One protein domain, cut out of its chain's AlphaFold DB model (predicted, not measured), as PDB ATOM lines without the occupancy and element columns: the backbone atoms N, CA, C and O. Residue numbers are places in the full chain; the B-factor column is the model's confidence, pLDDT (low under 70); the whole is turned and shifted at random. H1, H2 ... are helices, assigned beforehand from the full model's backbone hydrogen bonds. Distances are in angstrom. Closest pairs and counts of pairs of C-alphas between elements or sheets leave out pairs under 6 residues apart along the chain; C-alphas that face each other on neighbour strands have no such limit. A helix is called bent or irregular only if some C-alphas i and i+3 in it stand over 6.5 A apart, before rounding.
ATOM      1  N   ALA A 221      -2.301 -12.041  15.775       89.00
ATOM      2  CA  ALA A 221      -3.162 -12.413  14.648       89.00
ATOM      3  C   ALA A 221      -2.377 -12.577  13.338       89.00
ATOM      4  O   ALA A 221      -2.619 -13.516  12.584       89.00
ATOM      5  N   LYS A 222      -1.398 -11.699  13.083       89.94
ATOM      6  CA  LYS A 222      -0.565 -11.742  11.867       89.94
ATOM      7  C   LYS A 222       0.384 -12.935  11.851       89.94
ATOM      8  O   LYS A 222       0.497 -13.604  10.824       89.94
ATOM      9  N   ASP A 223       1.026 -13.220  12.979       92.31
ATOM     10  CA  ASP A 223       1.920 -14.372  13.129       92.31
ATOM     11  C   ASP A 223       1.143 -15.687  12.984       92.31
ATOM     12  O   ASP A 223       1.586 -16.609  12.295       92.31
ATOM     13  N   PHE A 224      -0.050 -15.753  13.578       91.69
ATOM     14  CA  PHE A 224      -0.943 -16.897  13.453       91.69
ATOM     15  C   PHE A 224      -1.441 -17.077  12.011       91.69
ATOM     16  O   PHE A 224      -1.349 -18.170  11.452       91.69
ATOM     17  N   ALA A 225      -1.877 -15.997  11.355       89.00
ATOM     18  CA  ALA A 225      -2.276 -16.021   9.948       89.00
ATOM     19  C   ALA A 225      -1.123 -16.447   9.022       89.00
ATOM     20  O   ALA A 225      -1.346 -17.158   8.039       89.00
ATOM     21  N   PHE A 226       0.118 -16.059   9.334       90.88
ATOM     22  CA  PHE A 226       1.301 -16.534   8.619       90.88
ATOM     23  C   PHE A 226       1.508 -18.042   8.810       90.88
ATOM     24  O   PHE A 226       1.762 -18.748   7.834       90.88
ATOM     25  N   ALA A 227       1.343 -18.555  10.034       91.69
ATOM     26  CA  ALA A 227       1.433 -19.987  10.310       91.69
ATOM     27  C   ALA A 227       0.353 -20.794   9.562       91.69
ATOM     28  O   ALA A 227       0.670 -21.824   8.964       91.69
ATOM     29  N   LEU A 228      -0.886 -20.292   9.502       88.44
ATOM     30  CA  LEU A 228      -1.984 -20.905   8.738       88.44
ATOM     31  C   LEU A 228      -1.700 -20.981   7.228       88.44
ATOM     32  O   LEU A 228      -2.153 -21.911   6.564       88.44
ATOM     33  N   LYS A 229      -0.942 -20.021   6.687       89.50
ATOM     34  CA  LYS A 229      -0.595 -19.922   5.257       89.50
ATOM     35  C   LYS A 229       0.769 -20.533   4.916       89.50
ATOM     36  O   LYS A 229       1.185 -20.493   3.757       89.50
ATOM     37  N   ALA A 230       1.485 -21.078   5.899       92.69
ATOM     38  CA  ALA A 230       2.799 -21.669   5.684       92.69
ATOM     39  C   ALA A 230       2.716 -22.892   4.756       92.69
ATOM     40  O   ALA A 230       1.712 -23.594   4.708       92.69
ATOM     41  N   ARG A 231       3.802 -23.195   4.034       91.12
ATOM     42  CA  ARG A 231       3.868 -24.415   3.211       91.12
ATOM     43  C   ARG A 231       3.796 -25.681   4.073       91.12
ATOM     44  O   ARG A 231       3.106 -26.626   3.712       91.12
ATOM     45  N   ASP A 232       4.502 -25.674   5.202       92.75
ATOM     46  CA  ASP A 232       4.415 -26.694   6.249       92.75
ATOM     47  C   ASP A 232       3.615 -26.127   7.430       92.75
ATOM     48  O   ASP A 232       4.165 -25.549   8.374       92.75
ATOM     49  N   ARG A 233       2.287 -26.231   7.317       92.69
ATOM     50  CA  ARG A 233       1.335 -25.693   8.301       92.69
ATOM     51  C   ARG A 233       1.457 -26.396   9.647       92.69
ATOM     52  O   ARG A 233       1.406 -25.728  10.674       92.69
ATOM     53  N   THR A 234       1.665 -27.712   9.651       92.12
ATOM     54  CA  THR A 234       1.772 -28.517  10.875       92.12
ATOM     55  C   THR A 234       2.940 -28.041  11.734       92.12
ATOM     56  O   THR A 234       2.750 -27.705  12.903       92.12
ATOM     57  N   THR A 235       4.137 -27.911  11.152       94.62
ATOM     58  CA  THR A 235       5.309 -27.416  11.891       94.62
ATOM     59  C   THR A 235       5.133 -25.958  12.324       94.62
ATOM     60  O   THR A 235       5.494 -25.596  13.446       94.62
ATOM     61  N   ALA A 236       4.570 -25.107  11.460       95.69
ATOM     62  CA  ALA A 236       4.392 -23.687  11.759       95.69
ATOM     63  C   ALA A 236       3.398 -23.442  12.905       95.69
ATOM     64  O   ALA A 236       3.706 -22.669  13.814       95.69
ATOM     65  N   LEU A 237       2.242 -24.115  12.893       94.69
ATOM     66  CA  LEU A 237       1.228 -24.002  13.946       94.69
ATOM     67  C   LEU A 237       1.722 -24.576  15.272       94.69
ATOM     68  O   LEU A 237       1.545 -23.938  16.306       94.69
ATOM     69  N   ARG A 238       2.410 -25.722  15.241       95.50
ATOM     70  CA  ARG A 238       3.027 -26.311  16.436       95.50
ATOM     71  C   ARG A 238       4.022 -25.347  17.076       95.50
ATOM     72  O   ARG A 238       3.900 -25.023  18.252       95.50
ATOM     73  N   LYS A 239       4.943 -24.796  16.278       96.56
ATOM     74  CA  LYS A 239       5.912 -23.798  16.752       96.56
ATOM     75  C   LYS A 239       5.224 -22.547  17.301       96.56
ATOM     76  O   LYS A 239       5.683 -21.987  18.296       96.56
ATOM     77  N   PHE A 240       4.156 -22.079  16.653       96.19
ATOM     78  CA  PHE A 240       3.381 -20.940  17.141       96.19
ATOM     79  C   PHE A 240       2.812 -21.226  18.537       96.19
ATOM     80  O   PHE A 240       3.076 -20.451  19.452       96.19
ATOM     81  N   ALA A 241       2.125 -22.359  18.701       95.31
ATOM     82  CA  ALA A 241       1.491 -22.759  19.952       95.31
ATOM     83  C   ALA A 241       2.512 -22.947  21.092       95.31
ATOM     84  O   ALA A 241       2.371 -22.359  22.160       95.31
ATOM     85  N   GLU A 242       3.592 -23.690  20.839       94.44
ATOM     86  CA  GLU A 242       4.626 -23.998  21.839       94.44
ATOM     87  C   GLU A 242       5.435 -22.766  22.269       94.44
ATOM     88  O   GLU A 242       5.866 -22.672  23.416       94.44
ATOM     89  N   SER A 243       5.642 -21.800  21.367       95.38
ATOM     90  CA  SER A 243       6.354 -20.557  21.700       95.38
ATOM     91  C   SER A 243       5.491 -19.536  22.439       95.38
ATOM     92  O   SER A 243       6.035 -18.578  22.989       95.38
ATOM     93  N   ARG A 244       4.162 -19.711  22.437       93.69
ATOM     94  CA  ARG A 244       3.191 -18.758  22.990       93.69
ATOM     95  C   ARG A 244       2.015 -19.467  23.696       93.69
ATOM     96  O   ARG A 244       0.869 -19.189  23.367       93.69
ATOM     97  N   PRO A 245       2.241 -20.347  24.689       91.19
ATOM     98  CA  PRO A 245       1.161 -21.127  25.313       91.19
ATOM     99  C   PRO A 245       0.127 -20.273  26.075       91.19
ATOM    100  O   PRO A 245      -0.991 -20.717  26.326       91.19
ATOM    101  N   GLU A 246       0.497 -19.046  26.449       92.25
ATOM    102  CA  GLU A 246      -0.369 -18.063  27.115       92.25
ATOM    103  C   GLU A 246      -1.135 -17.151  26.135       92.25
ATOM    104  O   GLU A 246      -1.849 -16.242  26.570       92.25
ATOM    105  N   ASP A 247      -0.966 -17.355  24.825       93.44
ATOM    106  CA  ASP A 247      -1.634 -16.601  23.764       93.44
ATOM    107  C   ASP A 247      -2.972 -17.259  23.384       93.44
ATOM    108  O   ASP A 247      -3.032 -18.482  23.220       93.44
ATOM    109  N   PRO A 248      -4.070 -16.492  23.248       92.69
ATOM    110  CA  PRO A 248      -5.389 -17.052  22.940       92.69
ATOM    111  C   PRO A 248      -5.443 -17.844  21.633       92.69
ATOM    112  O   PRO A 248      -6.300 -18.716  21.495       92.69
ATOM    113  N   LEU A 249      -4.555 -17.555  20.676       93.25
ATOM    114  CA  LEU A 249      -4.498 -18.226  19.378       93.25
ATOM    115  C   LEU A 249      -3.700 -19.538  19.419       93.25
ATOM    116  O   LEU A 249      -3.728 -20.296  18.448       93.25
ATOM    117  N   ALA A 250      -3.042 -19.862  20.536       94.44
ATOM    118  CA  ALA A 250      -2.349 -21.138  20.702       94.44
ATOM    119  C   ALA A 250      -3.324 -22.330  20.707       94.44
ATOM    120  O   ALA A 250      -3.033 -23.372  20.122       94.44
ATOM    121  N   LEU A 251      -4.518 -22.169  21.287       93.12
ATOM    122  CA  LEU A 251      -5.533 -23.229  21.324       93.12
ATOM    123  C   LEU A 251      -6.125 -23.535  19.932       93.12
ATOM    124  O   LEU A 251      -6.106 -24.702  19.535       93.12
ATOM    125  N   PRO A 252      -6.557 -22.538  19.128       90.88
ATOM    126  CA  PRO A 252      -6.878 -22.754  17.716       90.88
ATOM    127  C   PRO A 252      -5.730 -23.365  16.902       90.88
ATOM    128  O   PRO A 252      -5.983 -24.188  16.021       90.88
ATOM    129  N   ALA A 253      -4.469 -23.013  17.194       93.06
ATOM    130  CA  ALA A 253      -3.312 -23.635  16.545       93.06
ATOM    131  C   ALA A 253      -3.251 -25.144  16.826       93.06
ATOM    132  O   ALA A 253      -3.129 -25.929  15.887       93.06
ATOM    133  N   MET A 254      -3.412 -25.548  18.091       93.62
ATOM    134  CA  MET A 254      -3.443 -26.958  18.501       93.62
ATOM    135  C   MET A 254      -4.624 -27.719  17.894       93.62
ATOM    136  O   MET A 254      -4.447 -28.824  17.385       93.62
ATOM    137  N   GLN A 255      -5.814 -27.112  17.867       89.25
ATOM    138  CA  GLN A 255      -6.973 -27.686  17.175       89.25
ATOM    139  C   GLN A 255      -6.697 -27.903  15.681       89.25
ATOM    140  O   GLN A 255      -7.079 -28.933  15.118       89.25
ATOM    141  N   GLY A 256      -5.994 -26.961  15.045       89.44
ATOM    142  CA  GLY A 256      -5.564 -27.064  13.654       89.44
ATOM    143  C   GLY A 256      -4.630 -28.248  13.389       89.44
ATOM    144  O   GLY A 256      -4.696 -28.823  12.305       89.44
ATOM    145  N   LEU A 257      -3.807 -28.664  14.359       91.88
ATOM    146  CA  LEU A 257      -2.899 -29.807  14.198       91.88
ATOM    147  C   LEU A 257      -3.654 -31.127  14.039       91.88
ATOM    148  O   LEU A 257      -3.356 -31.874  13.110       91.88
ATOM    149  N   LEU A 258      -4.663 -31.386  14.879       88.81
ATOM    150  CA  LEU A 258      -5.504 -32.582  14.750       88.81
ATOM    151  C   LEU A 258      -6.170 -32.639  13.373       88.81
ATOM    152  O   LEU A 258      -6.139 -33.676  12.715       88.81
ATOM    153  N   TYR A 259      -6.718 -31.513  12.915       89.69
ATOM    154  CA  TYR A 259      -7.314 -31.404  11.588       89.69
ATOM    155  C   TYR A 259      -6.303 -31.681  10.464       89.69
ATOM    156  O   TYR A 259      -6.575 -32.463   9.553       89.69
ATOM    157  N   LEU A 260      -5.130 -31.043  10.506       90.19
ATOM    158  CA  LEU A 260      -4.121 -31.166   9.455       90.19
ATOM    159  C   LEU A 260      -3.532 -32.575   9.391       90.19
ATOM    160  O   LEU A 260      -3.409 -33.124   8.300       90.19
ATOM    161  N   GLU A 261      -3.198 -33.173  10.536       89.75
ATOM    162  CA  GLU A 261      -2.647 -34.529  10.564       89.75
ATOM    163  C   GLU A 261      -3.695 -35.545  10.076       89.75
ATOM    164  O   GLU A 261      -3.390 -36.336   9.184       89.75
ATOM    165  N   ALA A 262      -4.950 -35.441  10.532       86.62
ATOM    166  CA  ALA A 262      -6.059 -36.289  10.077       86.62
ATOM    167  C   ALA A 262      -6.375 -36.166   8.578       86.62
ATOM    168  O   ALA A 262      -6.750 -37.145   7.942       86.62
ATOM    169  N   THR A 263      -6.246 -34.971   7.999       84.06
ATOM    170  CA  THR A 263      -6.514 -34.755   6.564       84.06
ATOM    171  C   THR A 263      -5.318 -35.086   5.670       84.06
ATOM    172  O   THR A 263      -5.478 -35.221   4.458       84.06
ATOM    173  N   SER A 264      -4.122 -35.234   6.245       82.38
ATOM    174  CA  SER A 264      -2.892 -35.553   5.509       82.38
ATOM    175  C   SER A 264      -2.637 -37.054   5.303       82.38
ATOM    176  O   SER A 264      -1.805 -37.411   4.469       82.38
ATOM    177  N   GLY A 265      -3.336 -37.935   6.027       77.12
ATOM    178  CA  GLY A 265      -3.176 -39.388   5.938       77.12
ATOM    179  C   GLY A 265      -3.910 -40.141   7.052       77.12
ATOM    180  O   GLY A 265      -4.706 -39.556   7.783       77.12
ATOM    181  N   ASP A 266      -3.629 -41.440   7.195       73.38
ATOM    182  CA  ASP A 266      -4.217 -42.284   8.244       73.38
ATOM    183  C   ASP A 266      -3.617 -41.932   9.618       73.38
ATOM    184  O   ASP A 266      -2.584 -42.462  10.035       73.38
ATOM    185  N   LEU A 267      -4.265 -41.004  10.324       87.94
ATOM    186  CA  LEU A 267      -3.935 -40.654  11.702       87.94
ATOM    187  C   LEU A 267      -4.223 -41.845  12.628       87.94
ATOM    188  O   LEU A 267      -5.370 -42.278  12.748       87.94
ATOM    189  N   SER A 268      -3.191 -42.366  13.301       92.06
ATOM    190  CA  SER A 268      -3.367 -43.470  14.251       92.06
ATOM    191  C   SER A 268      -4.140 -43.019  15.491       92.06
ATOM    192  O   SER A 268      -4.100 -41.848  15.882       92.06
ATOM    193  N   ARG A 269      -4.799 -43.972  16.159       93.25
ATOM    194  CA  ARG A 269      -5.508 -43.714  17.416       93.25
ATOM    195  C   ARG A 269      -4.591 -43.125  18.477       93.25
ATOM    196  O   ARG A 269      -4.951 -42.154  19.134       93.25
ATOM    197  N   GLU A 270      -3.408 -43.710  18.632       95.31
ATOM    198  CA  GLU A 270      -2.412 -43.286  19.614       95.31
ATOM    199  C   GLU A 270      -2.007 -41.835  19.365       95.31
ATOM    200  O   GLU A 270      -1.986 -41.036  20.299       95.31
ATOM    201  N   ARG A 271      -1.768 -41.469  18.099       94.75
ATOM    202  CA  ARG A 271      -1.398 -40.103  17.734       94.75
ATOM    203  C   ARG A 271      -2.552 -39.115  17.919       94.75
ATOM    204  O   ARG A 271      -2.326 -38.001  18.381       94.75
ATOM    205  N   ALA A 272      -3.788 -39.507  17.612       94.75
ATOM    206  CA  ALA A 272      -4.961 -38.670  17.860       94.75
ATOM    207  C   ALA A 272      -5.155 -38.377  19.361       94.75
ATOM    208  O   ALA A 272      -5.443 -37.240  19.738       94.75
ATOM    209  N   LEU A 273      -4.963 -39.385  20.219       95.44
ATOM    210  CA  LEU A 273      -5.016 -39.232  21.676       95.44
ATOM    211  C   LEU A 273      -3.862 -38.373  22.203       95.44
ATOM    212  O   LEU A 273      -4.077 -37.550  23.089       95.44
ATOM    213  N   GLU A 274      -2.662 -38.529  21.642       96.25
ATOM    214  CA  GLU A 274      -1.508 -37.689  21.967       96.25
ATOM    215  C   GLU A 274      -1.788 -36.217  21.637       96.25
ATOM    216  O   GLU A 274      -1.668 -35.372  22.518       96.25
ATOM    217  N   LEU A 275      -2.268 -35.909  20.427       95.69
ATOM    218  CA  LEU A 275      -2.641 -34.546  20.025       95.69
ATOM    219  C   LEU A 275      -3.735 -33.945  20.916       95.69
ATOM    220  O   LEU A 275      -3.652 -32.775  21.290       95.69
ATOM    221  N   ALA A 276      -4.751 -34.732  21.277       96.31
ATOM    222  CA  ALA A 276      -5.804 -34.294  22.189       96.31
ATOM    223  C   ALA A 276      -5.261 -34.014  23.601       96.31
ATOM    224  O   ALA A 276      -5.656 -33.034  24.230       96.31
ATOM    225  N   SER A 277      -4.317 -34.831  24.072       97.06
ATOM    226  CA  SER A 277      -3.628 -34.641  25.352       97.06
ATOM    227  C   SER A 277      -2.719 -33.409  25.338       97.06
ATOM    228  O   SER A 277      -2.747 -32.619  26.282       97.06
ATOM    229  N   GLU A 278      -1.942 -33.202  24.271       96.25
ATOM    230  CA  GLU A 278      -1.138 -31.990  24.055       96.25
ATOM    231  C   GLU A 278      -2.042 -30.745  24.057       96.25
ATOM    232  O   GLU A 278      -1.743 -29.753  24.725       96.25
ATOM    233  N   TYR A 279      -3.184 -30.812  23.361       96.75
ATOM    234  CA  TYR A 279      -4.161 -29.728  23.337       96.75
ATOM    235  C   TYR A 279      -4.753 -29.463  24.730       96.75
ATOM    236  O   TYR A 279      -4.770 -28.316  25.169       96.75
ATOM    237  N   ALA A 280      -5.184 -30.498  25.453       96.50
ATOM    238  CA  ALA A 280      -5.730 -30.354  26.801       96.50
ATOM    239  C   ALA A 280      -4.706 -29.777  27.790       96.50
ATOM    240  O   ALA A 280      -5.049 -28.882  28.559       96.50
ATOM    241  N   THR A 281      -3.449 -30.223  27.714       96.44
ATOM    242  CA  THR A 281      -2.339 -29.698  28.529       96.44
ATOM    243  C   THR A 281      -2.121 -28.209  28.267       96.44
ATOM    244  O   THR A 281      -1.915 -27.430  29.190       96.44
ATOM    245  N   MET A 282      -2.200 -27.779  27.005       95.88
ATOM    246  CA  MET A 282      -2.085 -26.360  26.679       95.88
ATOM    247  C   MET A 282      -3.319 -25.567  27.105       95.88
ATOM    248  O   MET A 282      -3.192 -24.447  27.580       95.88
ATOM    249  N   ALA A 283      -4.512 -26.139  26.968       96.19
ATOM    250  CA  ALA A 283      -5.757 -25.507  27.381       96.19
ATOM    251  C   ALA A 283      -5.840 -25.304  28.903       96.19
ATOM    252  O   ALA A 283      -6.504 -24.376  29.352       96.19
ATOM    253  N   GLU A 284      -5.128 -26.107  29.694       95.56
ATOM    254  CA  GLU A 284      -5.021 -25.951  31.149       95.56
ATOM    255  C   GLU A 284      -4.412 -24.603  31.570       95.56
ATOM    256  O   GLU A 284      -4.786 -24.071  32.615       95.56
ATOM    257  N   THR A 285      -3.576 -23.966  30.734       93.69
ATOM    258  CA  THR A 285      -3.062 -22.604  31.005       93.69
ATOM    259  C   THR A 285      -4.165 -21.537  31.024       93.69
ATOM    260  O   THR A 285      -3.954 -20.425  31.510       93.69
ATOM    261  N   TRP A 286      -5.355 -21.886  30.524       95.81
ATOM    262  CA  TRP A 286      -6.569 -21.071  30.497       95.81
ATOM    263  C   TRP A 286      -7.635 -21.563  31.488       95.81
ATOM    264  O   TRP A 286      -8.796 -21.153  31.411       95.81
ATOM    265  N   GLY A 287      -7.247 -22.434  32.420       94.31
ATOM    266  CA  GLY A 287      -8.094 -22.962  33.481       94.31
ATOM    267  C   GLY A 287      -8.740 -24.310  33.160       94.31
ATOM    268  O   GLY A 287      -8.822 -24.764  32.014       94.31
ATOM    269  N   ASP A 288      -9.255 -24.946  34.211       93.50
ATOM    270  CA  ASP A 288      -9.807 -26.301  34.152       93.50
ATOM    271  C   ASP A 288     -10.952 -26.450  33.147       93.50
ATOM    272  O   ASP A 288     -11.031 -27.457  32.442       93.50
ATOM    273  N   ARG A 289     -11.827 -25.442  33.023       94.44
ATOM    274  CA  ARG A 289     -12.932 -25.474  32.052       94.44
ATOM    275  C   ARG A 289     -12.412 -25.640  30.620       94.44
ATOM    276  O   ARG A 289     -12.966 -26.432  29.861       94.44
ATOM    277  N   MET A 290     -11.322 -24.959  30.257       94.69
ATOM    278  CA  MET A 290     -10.713 -25.085  28.926       94.69
ATOM    279  C   MET A 290     -10.060 -26.449  28.720       94.69
ATOM    280  O   MET A 290     -10.251 -27.047  27.660       94.69
ATOM    281  N   ARG A 291      -9.366 -26.983  29.733       95.62
ATOM    282  CA  ARG A 291      -8.805 -28.346  29.713       95.62
ATOM    283  C   ARG A 291      -9.880 -29.399  29.422       95.62
ATOM    284  O   ARG A 291      -9.696 -30.251  28.553       95.62
ATOM    285  N   ARG A 292     -11.035 -29.313  30.093       94.31
ATOM    286  CA  ARG A 292     -12.189 -30.217  29.886       94.31
ATOM    287  C   ARG A 292     -12.772 -30.066  28.480       94.31
ATOM    288  O   ARG A 292     -12.990 -31.054  27.778       94.31
ATOM    289  N   MET A 293     -12.956 -28.824  28.029       93.50
ATOM    290  CA  MET A 293     -13.461 -28.534  26.685       93.50
ATOM    291  C   MET A 293     -12.509 -28.977  25.573       93.50
ATOM    292  O   MET A 293     -12.977 -29.343  24.497       93.50
ATOM    293  N   ALA A 294     -11.195 -29.001  25.797       94.88
ATOM    294  CA  ALA A 294     -10.231 -29.486  24.813       94.88
ATOM    295  C   ALA A 294     -10.443 -30.970  24.467       94.88
ATOM    296  O   ALA A 294     -10.411 -31.330  23.286       94.88
ATOM    297  N   TRP A 295     -10.761 -31.811  25.458       94.94
ATOM    298  CA  TRP A 295     -11.115 -33.216  25.227       94.94
ATOM    299  C   TRP A 295     -12.418 -33.359  24.441       94.94
ATOM    300  O   TRP A 295     -12.454 -34.077  23.440       94.94
ATOM    301  N   LEU A 296     -13.468 -32.636  24.841       93.06
ATOM    302  CA  LEU A 296     -14.753 -32.667  24.137       93.06
ATOM    303  C   LEU A 296     -14.615 -32.177  22.687       93.06
ATOM    304  O   LEU A 296     -15.087 -32.836  21.762       93.06
ATOM    305  N   ASN A 297     -13.904 -31.069  22.474       93.25
ATOM    306  CA  ASN A 297     -13.633 -30.523  21.147       93.25
ATOM    307  C   ASN A 297     -12.834 -31.508  20.282       93.25
ATOM    308  O   ASN A 297     -13.138 -31.654  19.100       93.25
ATOM    309  N   SER A 298     -11.857 -32.214  20.861       94.81
ATOM    310  CA  SER A 298     -11.091 -33.253  20.157       94.81
ATOM    311  C   SER A 298     -11.977 -34.427  19.737       94.81
ATOM    312  O   SER A 298     -11.908 -34.862  18.590       94.81
ATOM    313  N   ALA A 299     -12.863 -34.900  20.621       93.75
ATOM    314  CA  ALA A 299     -13.812 -35.969  20.308       93.75
ATOM    315  C   ALA A 299     -14.800 -35.566  19.198       93.75
ATOM    316  O   ALA A 299     -15.040 -36.329  18.261       93.75
ATOM    317  N   MET A 300     -15.341 -34.347  19.270       91.12
ATOM    318  CA  MET A 300     -16.241 -33.804  18.249       91.12
ATOM    319  C   MET A 300     -15.541 -33.630  16.898       91.12
ATOM    320  O   MET A 300     -16.108 -33.981  15.865       91.12
ATOM    321  N   MET A 301     -14.304 -33.124  16.904       90.12
ATOM    322  CA  MET A 301     -13.485 -32.978  15.700       90.12
ATOM    323  C   MET A 301     -13.176 -34.341  15.076       90.12
ATOM    324  O   MET A 301     -13.323 -34.506  13.869       90.12
ATOM    325  N   ALA A 302     -12.810 -35.336  15.888       92.00
ATOM    326  CA  ALA A 302     -12.554 -36.695  15.424       92.00
ATOM    327  C   ALA A 302     -13.788 -37.319  14.751       92.00
ATOM    328  O   ALA A 302     -13.660 -37.945  13.698       92.00
ATOM    329  N   GLU A 303     -14.988 -37.114  15.311       89.56
ATOM    330  CA  GLU A 303     -16.230 -37.576  14.678       89.56
ATOM    331  C   GLU A 303     -16.525 -36.824  13.376       89.56
ATOM    332  O   GLU A 303     -16.890 -37.447  12.378       89.56
ATOM    333  N   GLN A 304     -16.330 -35.504  13.353       85.81
ATOM    334  CA  GLN A 304     -16.528 -34.695  12.151       85.81
ATOM    335  C   GLN A 304     -15.576 -35.103  11.018       85.81
ATOM    336  O   GLN A 304     -15.989 -35.174   9.863       85.81
ATOM    337  N   LEU A 305     -14.319 -35.397  11.350       85.56
ATOM    338  CA  LEU A 305     -13.296 -35.873  10.418       85.56
ATOM    339  C   LEU A 305     -13.455 -37.356  10.060       85.56
ATOM    340  O   LEU A 305     -12.656 -37.884   9.294       85.56
ATOM    341  N   ARG A 306     -14.482 -38.030  10.602       84.81
ATOM    342  CA  ARG A 306     -14.762 -39.453  10.380       84.81
ATOM    343  C   ARG A 306     -13.573 -40.366  10.713       84.81
ATOM    344  O   ARG A 306     -13.441 -41.428  10.106       84.81
ATOM    345  N   LEU A 307     -12.763 -40.011  11.720       88.81
ATOM    346  CA  LEU A 307     -11.720 -40.904  12.251       88.81
ATOM    347  C   LEU A 307     -12.328 -42.232  12.712       88.81
ATOM    348  O   LEU A 307     -13.540 -42.305  12.942       88.81
ATOM    349  N   ASP A 308     -11.520 -43.290  12.842       87.88
ATOM    350  CA  ASP A 308     -12.029 -44.618  13.193       87.88
ATOM    351  C   ASP A 308     -12.871 -44.597  14.478       87.88
ATOM    352  O   ASP A 308     -12.615 -43.851  15.427       87.88
ATOM    353  N   VAL A 309     -13.892 -45.454  14.509       90.56
ATOM    354  CA  VAL A 309     -14.888 -45.515  15.588       90.56
ATOM    355  C   VAL A 309     -14.239 -45.691  16.962       90.56
ATOM    356  O   VAL A 309     -14.738 -45.157  17.953       90.56
ATOM    357  N   GLY A 310     -13.135 -46.438  17.052       91.62
ATOM    358  CA  GLY A 310     -12.451 -46.644  18.324       91.62
ATOM    359  C   GLY A 310     -11.750 -45.383  18.829       91.62
ATOM    360  O   GLY A 310     -11.847 -45.098  20.019       91.62
ATOM    361  N   THR A 311     -11.136 -44.597  17.942       93.19
ATOM    362  CA  THR A 311     -10.522 -43.305  18.290       93.19
ATOM    363  C   THR A 311     -11.550 -42.310  18.807       93.19
ATOM    364  O   THR A 311     -11.372 -41.750  19.889       93.19
ATOM    365  N   VAL A 312     -12.666 -42.134  18.091       94.06
ATOM    366  CA  VAL A 312     -13.739 -41.221  18.523       94.06
ATOM    367  C   VAL A 312     -14.294 -41.644  19.884       94.06
ATOM    368  O   VAL A 312     -14.483 -40.810  20.765       94.06
ATOM    369  N   ARG A 313     -14.520 -42.948  20.084       93.62
ATOM    370  CA  ARG A 313     -15.038 -43.496  21.343       93.62
ATOM    371  C   ARG A 313     -14.096 -43.248  22.515       93.62
ATOM    372  O   ARG A 313     -14.567 -42.931  23.600       93.62
ATOM    373  N   GLU A 314     -12.794 -43.421  22.317       94.81
ATOM    374  CA  GLU A 314     -11.808 -43.238  23.380       94.81
ATOM    375  C   GLU A 314     -11.656 -41.762  23.759       94.81
ATOM    376  O   GLU A 314     -11.708 -41.433  24.943       94.81
ATOM    377  N   LEU A 315     -11.608 -40.868  22.765       95.12
ATOM    378  CA  LEU A 315     -11.642 -39.420  22.989       95.12
ATOM    379  C   LEU A 315     -12.918 -38.985  23.717       95.12
ATOM    380  O   LEU A 315     -12.857 -38.186  24.648       95.12
ATOM    381  N   LEU A 316     -14.071 -39.531  23.326       94.62
ATOM    382  CA  LEU A 316     -15.349 -39.219  23.957       94.62
ATOM    383  C   LEU A 316     -15.414 -39.738  25.394       94.62
ATOM    384  O   LEU A 316     -15.824 -39.004  26.285       94.62
ATOM    385  N   ALA A 317     -14.949 -40.963  25.642       94.31
ATOM    386  CA  ALA A 317     -14.872 -41.525  26.986       94.31
ATOM    387  C   ALA A 317     -13.920 -40.726  27.886       94.31
ATOM    388  O   ALA A 317     -14.176 -40.600  29.083       94.31
ATOM    389  N   GLN A 318     -12.831 -40.185  27.331       94.12
ATOM    390  CA  GLN A 318     -11.953 -39.286  28.069       94.12
ATOM    391  C   GLN A 318     -12.642 -37.948  28.349       94.12
ATOM    392  O   GLN A 318     -12.631 -37.511  29.494       94.12
ATOM    393  N   ALA A 319     -13.311 -37.347  27.362       92.62
ATOM    394  CA  ALA A 319     -14.084 -36.124  27.561       92.62
ATOM    395  C   ALA A 319     -15.138 -36.291  28.668       92.62
ATOM    396  O   ALA A 319     -15.200 -35.471  29.573       92.62
ATOM    397  N   GLU A 320     -15.906 -37.383  28.664       93.00
ATOM    398  CA  GLU A 320     -16.937 -37.649  29.678       93.00
ATOM    399  C   GLU A 320     -16.383 -37.786  31.101       93.00
ATOM    400  O   GLU A 320     -17.033 -37.349  32.046       93.00
ATOM    401  N   LYS A 321     -15.183 -38.357  31.275       92.38
ATOM    402  CA  LYS A 321     -14.528 -38.426  32.597       92.38
ATOM    403  C   LYS A 321     -14.139 -37.050  33.127       92.38
ATOM    404  O   LYS A 321     -14.030 -36.875  34.337       92.38
ATOM    405  N   GLU A 322     -13.882 -36.115  32.223       88.50
ATOM    406  CA  GLU A 322     -13.410 -34.776  32.546       88.50
ATOM    407  C   GLU A 322     -14.562 -33.782  32.715       88.50
ATOM    408  O   GLU A 322     -14.326 -32.701  33.227       88.50
ATOM    409  N   LEU A 323     -15.801 -34.072  32.317       86.75
ATOM    410  CA  LEU A 323     -16.892 -33.093  32.430       86.75
ATOM    411  C   LEU A 323     -17.397 -32.958  33.871       86.75
ATOM    412  O   LEU A 323     -17.607 -33.945  34.573       86.75
ATOM    413  N   ASP A 324     -17.597 -31.716  34.302       88.62
ATOM    414  CA  ASP A 324     -18.321 -31.395  35.532       88.62
ATOM    415  C   ASP A 324     -19.839 -31.295  35.277       88.62
ATOM    416  O   ASP A 324     -20.316 -31.455  34.150       88.62
ATOM    417  N   GLU A 325     -20.617 -31.057  36.336       86.62
ATOM    418  CA  GLU A 325     -22.082 -30.996  36.255       86.62
ATOM    419  C   GLU A 325     -22.588 -29.861  35.344       86.62
ATOM    420  O   GLU A 325     -23.553 -30.057  34.596       86.62
ATOM    421  N   ASP A 326     -21.928 -28.699  35.355       81.56
ATOM    422  CA  ASP A 326     -22.336 -27.520  34.580       81.56
ATOM    423  C   ASP A 326     -22.095 -27.720  33.080       81.56
ATOM    424  O   ASP A 326     -22.977 -27.463  32.245       81.56
ATOM    425  N   LEU A 327     -20.926 -28.248  32.712       84.81
ATOM    426  CA  LEU A 327     -20.627 -28.597  31.329       84.81
ATOM    427  C   LEU A 327     -21.475 -29.779  30.859       84.81
ATOM    428  O   LEU A 327     -21.928 -29.771  29.715       84.81
ATOM    429  N   GLN A 328     -21.770 -30.756  31.720       87.12
ATOM    430  CA  GLN A 328     -22.664 -31.862  31.374       87.12
ATOM    431  C   GLN A 328     -24.089 -31.372  31.091       87.12
ATOM    432  O   GLN A 328     -24.725 -31.836  30.143       87.12
ATOM    433  N   LYS A 329     -24.593 -30.402  31.860       85.38
ATOM    434  CA  LYS A 329     -25.895 -29.771  31.599       85.38
ATOM    435  C   LYS A 329     -25.907 -29.023  30.263       85.38
ATOM    436  O   LYS A 329     -26.901 -29.080  29.541       85.38
ATOM    437  N   THR A 330     -24.801 -28.364  29.925       82.44
ATOM    438  CA  THR A 330     -24.669 -27.551  28.707       82.44
ATOM    439  C   THR A 330     -24.468 -28.409  27.451       82.44
ATOM    440  O   THR A 330     -25.132 -28.204  26.435       82.44
ATOM    441  N   TYR A 331     -23.592 -29.413  27.517       86.50
ATOM    442  CA  TYR A 331     -23.131 -30.196  26.364       86.50
ATOM    443  C   TYR A 331     -23.631 -31.644  26.337       86.50
ATOM    444  O   TYR A 331     -23.414 -32.337  25.341       86.50
ATOM    445  N   GLY A 332     -24.363 -32.108  27.352       87.56
ATOM    446  CA  GLY A 332     -24.861 -33.486  27.433       87.56
ATOM    447  C   GLY A 332     -25.668 -33.912  26.204       87.56
ATOM    448  O   GLY A 332     -25.492 -35.015  25.694       87.56
ATOM    449  N   ARG A 333     -26.485 -33.009  25.641       85.00
ATOM    450  CA  ARG A 333     -27.217 -33.279  24.390       85.00
ATOM    451  C   ARG A 333     -26.278 -33.483  23.198       85.00
ATOM    452  O   ARG A 333     -26.533 -34.357  22.376       85.00
ATOM    453  N   VAL A 334     -25.213 -32.687  23.090       84.56
ATOM    454  CA  VAL A 334     -24.220 -32.803  22.008       84.56
ATOM    455  C   VAL A 334     -23.461 -34.121  22.131       84.56
ATOM    456  O   VAL A 334     -23.327 -34.841  21.145       84.56
ATOM    457  N   ILE A 335     -23.044 -34.480  23.344       88.50
ATOM    458  CA  ILE A 335     -22.367 -35.749  23.640       88.50
ATOM    459  C   ILE A 335     -23.253 -36.933  23.259       88.50
ATOM    460  O   ILE A 335     -22.803 -37.836  22.559       88.50
ATOM    461  N   GLU A 336     -24.533 -36.901  23.628       88.31
ATOM    462  CA  GLU A 336     -25.491 -37.939  23.245       88.31
ATOM    463  C   GLU A 336     -25.674 -38.045  21.723       88.31
ATOM    464  O   GLU A 336     -25.797 -39.150  21.191       88.31
ATOM    465  N   LEU A 337     -25.641 -36.929  20.988       84.88
ATOM    466  CA  LEU A 337     -25.667 -36.956  19.521       84.88
ATOM    467  C   LEU A 337     -24.409 -37.617  18.939       84.88
ATOM    468  O   LEU A 337     -24.531 -38.468  18.054       84.88
ATOM    469  N   VAL A 338     -23.221 -37.292  19.458       87.94
ATOM    470  CA  VAL A 338     -21.959 -37.922  19.034       87.94
ATOM    471  C   VAL A 338     -21.977 -39.420  19.354       87.94
ATOM    472  O   VAL A 338     -21.707 -40.231  18.470       87.94
ATOM    473  N   LYS A 339     -22.393 -39.815  20.564       89.81
ATOM    474  CA  LYS A 339     -22.549 -41.228  20.963       89.81
ATOM    475  C   LYS A 339     -23.459 -41.998  20.015       89.81
ATOM    476  O   LYS A 339     -23.130 -43.115  19.615       89.81
ATOM    477  N   ARG A 340     -24.599 -41.411  19.639       86.62
ATOM    478  CA  ARG A 340     -25.528 -42.013  18.672       86.62
ATOM    479  C   ARG A 340     -24.885 -42.172  17.296       86.62
ATOM    480  O   ARG A 340     -25.065 -43.221  16.686       86.62
ATOM    481  N   SER A 341     -24.118 -41.185  16.832       87.31
ATOM    482  CA  SER A 341     -23.382 -41.277  15.564       87.31
ATOM    483  C   SER A 341     -22.347 -42.410  15.589       87.31
ATOM    484  O   SER A 341     -22.362 -43.285  14.723       87.31
ATOM    485  N   VAL A 342     -21.524 -42.475  16.642       89.75
ATOM    486  CA  VAL A 342     -20.522 -43.537  16.855       89.75
ATOM    487  C   VAL A 342     -21.179 -44.919  16.894       89.75
ATOM    488  O   VAL A 342     -20.698 -45.852  16.258       89.75
ATOM    489  N   ALA A 343     -22.310 -45.048  17.589       89.12
ATOM    490  CA  ALA A 343     -23.094 -46.277  17.665       89.12
ATOM    491  C   ALA A 343     -23.619 -46.765  16.304       89.12
ATOM    492  O   ALA A 343     -23.671 -47.975  16.072       89.12
ATOM    493  N   VAL A 344     -24.035 -45.845  15.428       90.44
ATOM    494  CA  VAL A 344     -24.458 -46.170  14.057       90.44
ATOM    495  C   VAL A 344     -23.265 -46.666  13.251       90.44
ATOM    496  O   VAL A 344     -23.347 -47.735  12.655       90.44
ATOM    497  N   ARG A 345     -22.146 -45.936  13.280       90.12
ATOM    498  CA  ARG A 345     -20.926 -46.311  12.553       90.12
ATOM    499  C   ARG A 345     -20.384 -47.671  12.993       90.12
ATOM    500  O   ARG A 345     -20.096 -48.507  12.154       90.12
ATOM    501  N   GLU A 346     -20.345 -47.930  14.299       89.81
ATOM    502  CA  GLU A 346     -19.945 -49.234  14.841       89.81
ATOM    503  C   GLU A 346     -20.843 -50.371  14.336       89.81
ATOM    504  O   GLU A 346     -20.361 -51.452  14.004       89.81
ATOM    505  N   ALA A 347     -22.156 -50.137  14.269       93.19
ATOM    506  CA  ALA A 347     -23.079 -51.128  13.736       93.19
ATOM    507  C   ALA A 347     -22.845 -51.373  12.238       93.19
ATOM    508  O   ALA A 347     -22.915 -52.520  11.809       93.19
TER     509      ALA A 347
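AT A GLANCE: This is residues 221 to 347 of the 740 residues of an uncharacterized protein of Planctomycetes bacterium (UniProt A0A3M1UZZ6). From the long helix H7 at one end, seven helices form a zigzag slab, the chain folding back at each link: H7, H5, H3 and H1 make one row, and H6, H4 and H2 the other. H3 to H7 form an up-and-down bundle, each helix running against the one before it, and the H1 and H2 hairpin packs on its H3 end. The printed part has 127 residues, named helices H1 to H7 in chain order and no named strand: all helix. It is compact, with a radius of gyration of the C-alphas of 14.7 A and spans of 42 by 33 by 20 A.

IN THESE COORDINATES: H7, residues 325 to 347, is 30.2 A long and ends at C-alpha 347 (-23.079, -51.128, 13.736). It is irregular: C-alphas 330 and 333 are 7.6 A apart, and it has a kink of 62 degrees near residue 332. H6 is residues 309 to 322, H5 288 to 304, H4 269 to 286 with 26.2 A, H3 250 to 264, H2 233 to 243, and H1 221 to 228, from C-alpha 221 (-3.162, -12.413, 14.648).

HOW THE PARTS SIT: H7 touches H6, C-alphas of Val 342 and Val 309 closest at 6.1 A, opposite ways at 16 degrees, a shallow tilt. The hub H5 touches H6 at Trp 295 and Ala 319, closest C-alphas 4.8 A. H3 touches H4, closest C-alphas Met 254 and Tyr 279 at 5.6 A. H1 and H2 touch at a steep tilt of 41 degrees, closest C-alphas Ala 227 and Ala 236 at 5.0 A. H4 and H7 are apart. Every O i to N i+4 pair is within hydrogen-bond range in H1, H2 and H6; H3 has 10 of 11, H4 12 of 14, H5 12 of 13, H7 17 of 19.

THE WHOLE: The farthest C-alphas, of Lys 222 and Ala 347, are 45.4 A apart. The printed part has no cut and no long link. Mean pLDDT of the printed part is 91.3; no printed residue is under 70.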